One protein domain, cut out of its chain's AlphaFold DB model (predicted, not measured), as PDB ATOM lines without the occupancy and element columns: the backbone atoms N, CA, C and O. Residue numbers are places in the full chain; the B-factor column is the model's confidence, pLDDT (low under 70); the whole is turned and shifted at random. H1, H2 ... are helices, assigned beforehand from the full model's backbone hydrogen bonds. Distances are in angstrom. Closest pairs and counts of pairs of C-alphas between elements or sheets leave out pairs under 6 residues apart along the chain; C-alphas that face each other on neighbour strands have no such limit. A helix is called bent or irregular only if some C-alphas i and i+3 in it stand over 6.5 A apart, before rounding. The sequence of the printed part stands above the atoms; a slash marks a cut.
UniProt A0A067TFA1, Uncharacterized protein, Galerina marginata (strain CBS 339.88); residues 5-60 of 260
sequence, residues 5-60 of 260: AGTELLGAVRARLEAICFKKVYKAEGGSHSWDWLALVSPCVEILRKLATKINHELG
ATOM      1  N   ALA A   5      55.418  18.333  60.666       55.69
ATOM      2  CA  ALA A   5      55.730  17.595  59.443       55.69
ATOM      3  C   ALA A   5      54.779  16.408  59.185       55.69
ATOM      4  O   ALA A   5      54.597  16.017  58.037       55.69
ATOM      5  N   GLY A   6      54.165  15.834  60.230       54.88
ATOM      6  CA  GLY A   6      53.258  14.687  60.102       54.88
ATOM      7  C   GLY A   6      51.894  15.057  59.516       54.88
ATOM      8  O   GLY A   6      51.374  14.344  58.659       54.88
ATOM      9  N   THR A   7      51.341  16.206  59.914       56.00
ATOM     10  CA  THR A   7      50.042  16.698  59.432       56.00
ATOM     11  C   THR A   7      50.100  17.192  57.989       56.00
ATOM     12  O   THR A   7      49.145  16.992  57.240       56.00
ATOM     13  N   GLU A   8      51.224  17.770  57.556       57.53
ATOM     14  CA  GLU A   8      51.416  18.166  56.154       57.53
ATOM     15  C   GLU A   8      51.559  16.953  55.227       57.53
ATOM     16  O   GLU A   8      51.002  16.939  54.128       57.53
ATOM     17  N   LEU A   9      52.236  15.896  55.684       58.78
ATOM     18  CA  LEU A   9      52.384  14.654  54.923       58.78
ATOM     19  C   LEU A   9      51.052  13.902  54.808       58.78
ATOM     20  O   LEU A   9      50.711  13.429  53.728       58.78
ATOM     21  N   LEU A  10      50.262  13.859  55.884       59.19
ATOM     22  CA  LEU A  10      48.903  13.307  55.870       59.19
ATOM     23  C   LEU A  10      47.953  14.119  54.979       59.19
ATOM     24  O   LEU A  10      47.182  13.527  54.226       59.19
ATOM     25  N   GLY A  11      48.043  15.452  54.999       67.12
ATOM     26  CA  GLY A  11      47.278  16.321  54.100       67.12
ATOM     27  C   GLY A  11      47.641  16.114  52.627       67.12
ATOM     28  O   GLY A  11      46.757  15.971  51.785       67.12
ATOM     29  N   ALA A  12      48.936  16.006  52.316       63.62
ATOM     30  CA  ALA A  12      49.417  15.764  50.957       63.62
ATOM     31  C   ALA A  12      49.067  14.358  50.442       63.62
ATOM     32  O   ALA A  12      48.725  14.194  49.268       63.62
ATOM     33  N   VAL A  13      49.123  13.339  51.306       65.12
ATOM     34  CA  VAL A  13      48.717  11.965  50.970       65.12
ATOM     35  C   VAL A  13      47.208  11.887  50.760       65.12
ATOM     36  O   VAL A  13      46.772  11.280  49.785       65.12
ATOM     37  N   ARG A  14      46.411  12.558  51.598       68.25
ATOM     38  CA  ARG A  14      44.956  12.643  51.435       68.25
ATOM     39  C   ARG A  14      44.563  13.353  50.139       68.25
ATOM     40  O   ARG A  14      43.789  12.794  49.373       68.25
ATOM     41  N   ALA A  15      45.156  14.508  49.841       65.31
ATOM     42  CA  ALA A  15      44.900  15.230  48.593       65.31
ATOM     43  C   ALA A  15      45.303  14.406  47.356       65.31
ATOM     44  O   ALA A  15      44.604  14.403  46.342       65.31
ATOM     45  N   ARG A  16      46.408  13.648  47.440       62.03
ATOM     46  CA  ARG A  16      46.804  12.716  46.374       62.03
ATOM     47  C   ARG A  16      45.838  11.544  46.234       62.03
ATOM     48  O   ARG A  16      45.561  11.153  45.106       62.03
ATOM     49  N   LEU A  17      45.334  10.989  47.333       62.62
ATOM     50  CA  LEU A  17      44.355   9.902  47.297       62.62
ATOM     51  C   LEU A  17      43.012  10.375  46.730       62.62
ATOM     52  O   LEU A  17      42.480   9.711  45.847       62.62
ATOM     53  N   GLU A  18      42.523  11.546  47.137       66.31
ATOM     54  CA  GLU A  18      41.294  12.149  46.601       66.31
ATOM     55  C   GLU A  18      41.418  12.419  45.088       66.31
ATOM     56  O   GLU A  18      40.537  12.034  44.317       66.31
ATOM     57  N   ALA A  19      42.558  12.949  44.627       61.66
ATOM     58  CA  ALA A  19      42.821  13.155  43.200       61.66
ATOM     59  C   ALA A  19      42.918  11.839  42.396       61.66
ATOM     60  O   ALA A  19      42.524  11.789  41.227       61.66
ATOM     61  N   ILE A  20      43.434  10.762  42.999       62.00
ATOM     62  CA  ILE A  20      43.529   9.436  42.363       62.00
ATOM     63  C   ILE A  20      42.160   8.748  42.311       62.00
ATOM     64  O   ILE A  20      41.825   8.145  41.289       62.00
ATOM     65  N   CYS A  21      41.356   8.850  43.371       60.75
ATOM     66  CA  CYS A  21      39.987   8.337  43.397       60.75
ATOM     67  C   CYS A  21      39.132   9.021  42.330       60.75
ATOM     68  O   CYS A  21      38.469   8.345  41.546       60.75
ATOM     69  N   PHE A  22      39.232  10.345  42.229       61.06
ATOM     70  CA  PHE A  22      38.491  11.114  41.241       61.06
ATOM     71  C   PHE A  22      38.905  10.757  39.792       61.06
ATOM     72  O   PHE A  22      38.049  10.574  38.927       61.06
ATOM     73  N   LYS A  23      40.203  10.515  39.541       60.50
ATOM     74  CA  LYS A  23      40.700   9.990  38.252       60.50
ATOM     75  C   LYS A  23      40.165   8.606  37.890       60.50
ATOM     76  O   LYS A  23      39.878   8.356  36.722       60.50
ATOM     77  N   LYS A  24      40.047   7.703  38.867       63.50
ATOM     78  CA  LYS A  24      39.557   6.336  38.633       63.50
ATOM     79  C   LYS A  24      38.054   6.277  38.365       63.50
ATOM     80  O   LYS A  24      37.649   5.502  37.510       63.50
ATOM     81  N   VAL A  25      37.256   7.081  39.067       64.50
ATOM     82  CA  VAL A  25      35.786   7.062  38.947       64.50
ATOM     83  C   VAL A  25      35.317   7.584  37.590       64.50
ATOM     84  O   VAL A  25      34.374   7.041  37.029       64.50
ATOM     85  N   TYR A  26      35.993   8.591  37.032       62.91
ATOM     86  CA  TYR A  26      35.539   9.238  35.797       62.91
ATOM     87  C   TYR A  26      36.185   8.716  34.513       62.91
ATOM     88  O   TYR A  26      35.819   9.186  33.442       62.91
ATOM     89  N   LYS A  27      37.140   7.771  34.598       60.44
ATOM     90  CA  LYS A  27      37.827   7.145  33.443       60.44
ATOM     91  C   LYS A  27      38.252   8.158  32.354       60.44
ATOM     92  O   LYS A  27      38.292   7.829  31.175       60.44
ATOM     93  N   ALA A  28      38.552   9.396  32.752       54.69
ATOM     94  CA  ALA A  28      38.724  10.522  31.843       54.69
ATOM     95  C   ALA A  28      40.208  10.872  31.699       54.69
ATOM     96  O   ALA A  28      40.857  11.285  32.662       54.69
ATOM     97  N   GLU A  29      40.746  10.763  30.486       55.31
ATOM     98  CA  GLU A  29      42.055  11.316  30.116       55.31
ATOM     99  C   GLU A  29      41.924  12.821  29.819       55.31
ATOM    100  O   GLU A  29      42.058  13.281  28.690       55.31
ATOM    101  N   GLY A  30      41.600  13.610  30.847       60.75
ATOM    102  CA  GLY A  30      41.500  15.071  30.754       60.75
ATOM    103  C   GLY A  30      42.800  15.788  31.139       60.75
ATOM    104  O   GLY A  30      43.503  15.371  32.068       60.75
ATOM    105  N   GLY A  31      43.117  16.891  30.447       66.81
ATOM    106  CA  GLY A  31      44.263  17.760  30.757       66.81
ATOM    107  C   GLY A  31      44.220  18.322  32.186       66.81
ATOM    108  O   GLY A  31      43.164  18.406  32.796       66.81
ATOM    109  N   SER A  32      45.363  18.727  32.755       60.44
ATOM    110  CA  SER A  32      45.474  19.140  34.172       60.44
ATOM    111  C   SER A  32      44.454  20.206  34.611       60.44
ATOM    112  O   SER A  32      43.990  20.160  35.744       60.44
ATOM    113  N   HIS A  33      44.044  21.104  33.709       56.25
ATOM    114  CA  HIS A  33      43.025  22.125  33.978       56.25
ATOM    115  C   HIS A  33      41.597  21.590  34.133       56.25
ATOM    116  O   HIS A  33      40.769  22.279  34.726       56.25
ATOM    117  N   SER A  34      41.291  20.379  33.655       65.56
ATOM    118  CA  SER A  34      39.958  19.805  33.833       65.56
ATOM    119  C   SER A  34      39.713  19.265  35.252       65.56
ATOM    120  O   SER A  34      38.581  19.002  35.634       65.56
ATOM    121  N   TRP A  35      40.766  19.094  36.055       70.81
ATOM    122  CA  TRP A  35      40.657  18.520  37.399       70.81
ATOM    123  C   TRP A  35      40.369  19.573  38.473       70.81
ATOM    124  O   TRP A  35      39.640  19.280  39.416       70.81
ATOM    125  N   ASP A  36      40.861  20.804  38.302       75.12
ATOM    126  CA  ASP A  36      40.616  21.895  39.254       75.12
ATOM    127  C   ASP A  36      39.144  22.336  39.249       75.12
ATOM    128  O   ASP A  36      38.563  22.576  40.308       75.12
ATOM    129  N   TRP A  37      38.496  22.383  38.076       80.38
ATOM    130  CA  TRP A  37      37.059  22.686  38.014       80.38
ATOM    131  C   TRP A  37      36.208  21.539  38.566       80.38
ATOM    132  O   TRP A  37      35.194  21.786  39.211       80.38
ATOM    133  N   LEU A  38      36.630  20.284  38.379       72.00
ATOM    134  CA  LEU A  38      35.943  19.127  38.955       72.00
ATOM    135  C   LEU A  38      36.083  19.079  40.475       72.00
ATOM    136  O   LEU A  38      35.109  18.784  41.164       72.00
ATOM    137  N   ALA A  39      37.248  19.446  41.009       77.88
ATOM    138  CA  ALA A  39      37.437  19.623  42.444       77.88
ATOM    139  C   ALA A  39      36.523  20.726  43.007       77.88
ATOM    140  O   ALA A  39      36.009  20.584  44.114       77.88
ATOM    141  N   LEU A  40      36.266  21.788  42.231       82.25
ATOM    142  CA  LEU A  40      35.338  22.859  42.601       82.25
ATOM    143  C   LEU A  40      33.864  22.408  42.571       82.25
ATOM    144  O   LEU A  40      33.092  22.787  43.448       82.25
ATOM    145  N   VAL A  41      33.463  21.604  41.580       83.06
ATOM    146  CA  VAL A  41      32.058  21.194  41.368       83.06
ATOM    147  C   VAL A  41      31.667  19.950  42.180       83.06
ATOM    148  O   VAL A  41      30.507  19.814  42.569       83.06
ATOM    149  N   SER A  42      32.617  19.069  42.504       82.88
ATOM    150  CA  SER A  42      32.410  17.850  43.306       82.88
ATOM    151  C   SER A  42      31.631  18.070  44.619       82.88
ATOM    152  O   SER A  42      30.608  17.403  44.818       82.88
ATOM    153  N   PRO A  43      31.997  19.033  45.493       83.94
ATOM    154  CA  PRO A  43      31.246  19.274  46.727       83.94
ATOM    155  C   PRO A  43      29.805  19.739  46.470       83.94
ATOM    156  O   PRO A  43      28.908  19.409  47.245       83.94
ATOM    157  N   CYS A  44      29.545  20.450  45.367       86.00
ATOM    158  CA  CYS A  44      28.190  20.862  44.993       86.00
ATOM    159  C   CYS A  44      27.325  19.655  44.608       86.00
ATOM    160  O   CYS A  44      26.179  19.557  45.042       86.00
ATOM    161  N   VAL A  45      27.879  18.707  43.847       86.75
ATOM    162  CA  VAL A  45      27.180  17.468  43.467       86.75
ATOM    163  C   VAL A  45      26.860  16.619  44.698       86.75
ATOM    164  O   VAL A  45      25.776  16.043  44.786       86.75
ATOM    165  N   GLU A  46      27.760  16.566  45.680       85.62
ATOM    166  CA  GLU A  46      27.524  15.816  46.915       85.62
ATOM    167  C   GLU A  46      26.412  16.439  47.774       85.62
ATOM    168  O   GLU A  46      25.568  15.722  48.313       85.62
ATOM    169  N   ILE A  47      26.360  17.773  47.857       91.94
ATOM    170  CA  ILE A  47      25.275  18.489  48.543       91.94
ATOM    171  C   ILE A  47      23.943  18.266  47.821       91.94
ATOM    172  O   ILE A  47      22.947  17.970  48.479       91.94
ATOM    173  N   LEU A  48      23.919  18.348  46.488       91.62
ATOM    174  CA  LEU A  48      22.715  18.089  45.695       91.62
ATOM    175  C   LEU A  48      22.215  16.655  45.879       91.62
ATOM    176  O   LEU A  48      21.019  16.455  46.071       91.62
ATOM    177  N   ARG A  49      23.116  15.664  45.914       87.81
ATOM    178  CA  ARG A  49      22.751  14.274  46.225       87.81
ATOM    179  C   ARG A  49      22.162  14.141  47.625       87.81
ATOM    180  O   ARG A  49      21.116  13.522  47.760       87.81
ATOM    181  N   LYS A  50      22.781  14.743  48.646       90.75
ATOM    182  CA  LYS A  50      22.270  14.714  50.032       90.75
ATOM    183  C   LYS A  50      20.910  15.396  50.168       90.75
ATOM    184  O   LYS A  50      20.070  14.953  50.943       90.75
ATOM    185  N   LEU A  51      20.694  16.479  49.429       91.56
ATOM    186  CA  LEU A  51      19.421  17.185  49.411       91.56
ATOM    187  C   LEU A  51      18.352  16.358  48.692       91.56
ATOM    188  O   LEU A  51      17.265  16.195  49.234       91.56
ATOM    189  N   ALA A  52      18.672  15.772  47.539       86.56
ATOM    190  CA  ALA A  52      17.764  14.890  46.814       86.56
ATOM    191  C   ALA A  52      17.395  13.645  47.636       86.56
ATOM    192  O   ALA A  52      16.221  13.301  47.718       86.56
ATOM    193  N   THR A  53      18.354  13.000  48.311       86.75
ATOM    194  CA  THR A  53      18.058  11.848  49.177       86.75
ATOM    195  C   THR A  53      17.228  12.243  50.389       86.75
ATOM    196  O   THR A  53      16.325  11.501  50.756       86.75
ATOM    197  N   LYS A  54      17.475  13.415  50.984       90.50
ATOM    198  CA  LYS A  54      16.658  13.926  52.088       90.50
ATOM    199  C   LYS A  54      15.231  14.240  51.640       90.50
ATOM    200  O   LYS A  54      14.298  13.850  52.327       90.50
ATOM    201  N   ILE A  55      15.065  14.896  50.493       87.81
ATOM    202  CA  ILE A  55      13.748  15.180  49.912       87.81
ATOM    203  C   ILE A  55      13.018  13.878  49.606       87.81
ATOM    204  O   ILE A  55      11.875  13.722  50.009       87.81
ATOM    205  N   ASN A  56      13.684  12.922  48.962       83.50
ATOM    206  CA  ASN A  56      13.083  11.628  48.666       83.50
ATOM    207  C   ASN A  56      12.763  10.846  49.950       83.50
ATOM    208  O   ASN A  56      11.769  10.140  49.996       83.50
ATOM    209  N   HIS A  57      13.553  10.988  51.016       83.50
ATOM    210  CA  HIS A  57      13.254  10.375  52.311       83.50
ATOM    211  C   HIS A  57      12.056  11.036  53.014       83.50
ATOM    212  O   HIS A  57      11.197  10.331  53.533       83.50
ATOM    213  N   GLU A  58      11.971  12.370  53.014       83.44
ATOM    214  CA  GLU A  58      10.878  13.121  53.655       83.44
ATOM    215  C   GLU A  58       9.559  13.037  52.870       83.44
ATOM    216  O   GLU A  58       8.493  12.942  53.473       83.44
ATOM    217  N   LEU A  59       9.620  13.057  51.535       78.00
ATOM    218  CA  LEU A  59       8.451  12.948  50.653       78.00
ATOM    219  C   LEU A  59       8.066  11.493  50.339       78.00
ATOM    220  O   LEU A  59       7.017  11.262  49.743       78.00
ATOM    221  N   GLY A  60       8.889  10.528  50.758       70.19
ATOM    222  CA  GLY A  60       8.742   9.110  50.454       70.19
ATOM    223  C   GLY A  60       9.375   8.728  49.111       70.19
ATOM    224  O   GLY A  60       8.989   9.215  48.052       70.19
TER     225      GLY A  60
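What this domain is: This is residues 5 to 60 of the 260 residues of an uncharacterized protein of Galerina marginata (strain CBS 339.88) (UniProt A0A067TFA1). A long bent helix, H2, and a second long helix, H1, spread as an open V, joined by a loop at the V's closed end, where H1 is near arm H2a; residues 5 to 17 and 43 to 60 stick out as its free ends. The printed part has 56 residues with two named helices, H1 then H2, and no named strand: all helix. It is only just loose, close to extended, with a radius of gyration of the C-alphas of 15.3 A, and spans 47 by 31 by 17 A.

Where its parts are: Look first at H2, residues 33 to 59, assigned as one helix by its hydrogen bonds but bent: C-alphas 40 and 43 are 6.8 A apart. Arm H2a is residues 33 to 40, 11.6 A; arm H2b, residues 43 to 59, runs 24.0 A to C-alpha 59 at (8.451, 12.948, 50.653). Find C-alpha 5 at (55.730, 17.595, 59.443); from there H1, residues 5 to 26, runs 32.2 A.

How they stand to each other: H2a and H2b stand at a steep tilt of 40 degrees. H1 and H2a are near each other, their closest C-alphas 8.2 A apart. H1 and H2b are apart. Every O i to N i+4 pair is within hydrogen-bond range in H1 and H2b, and 2 of 4 in H2a.

The domain as a whole: The C-alphas of Ala 5 and Gly 60, the two farthest apart, are 48.6 A apart. The printed part has no cut, and the link from H1 to H2 is short. Confidence is low, under 70, at residues 5 to 34.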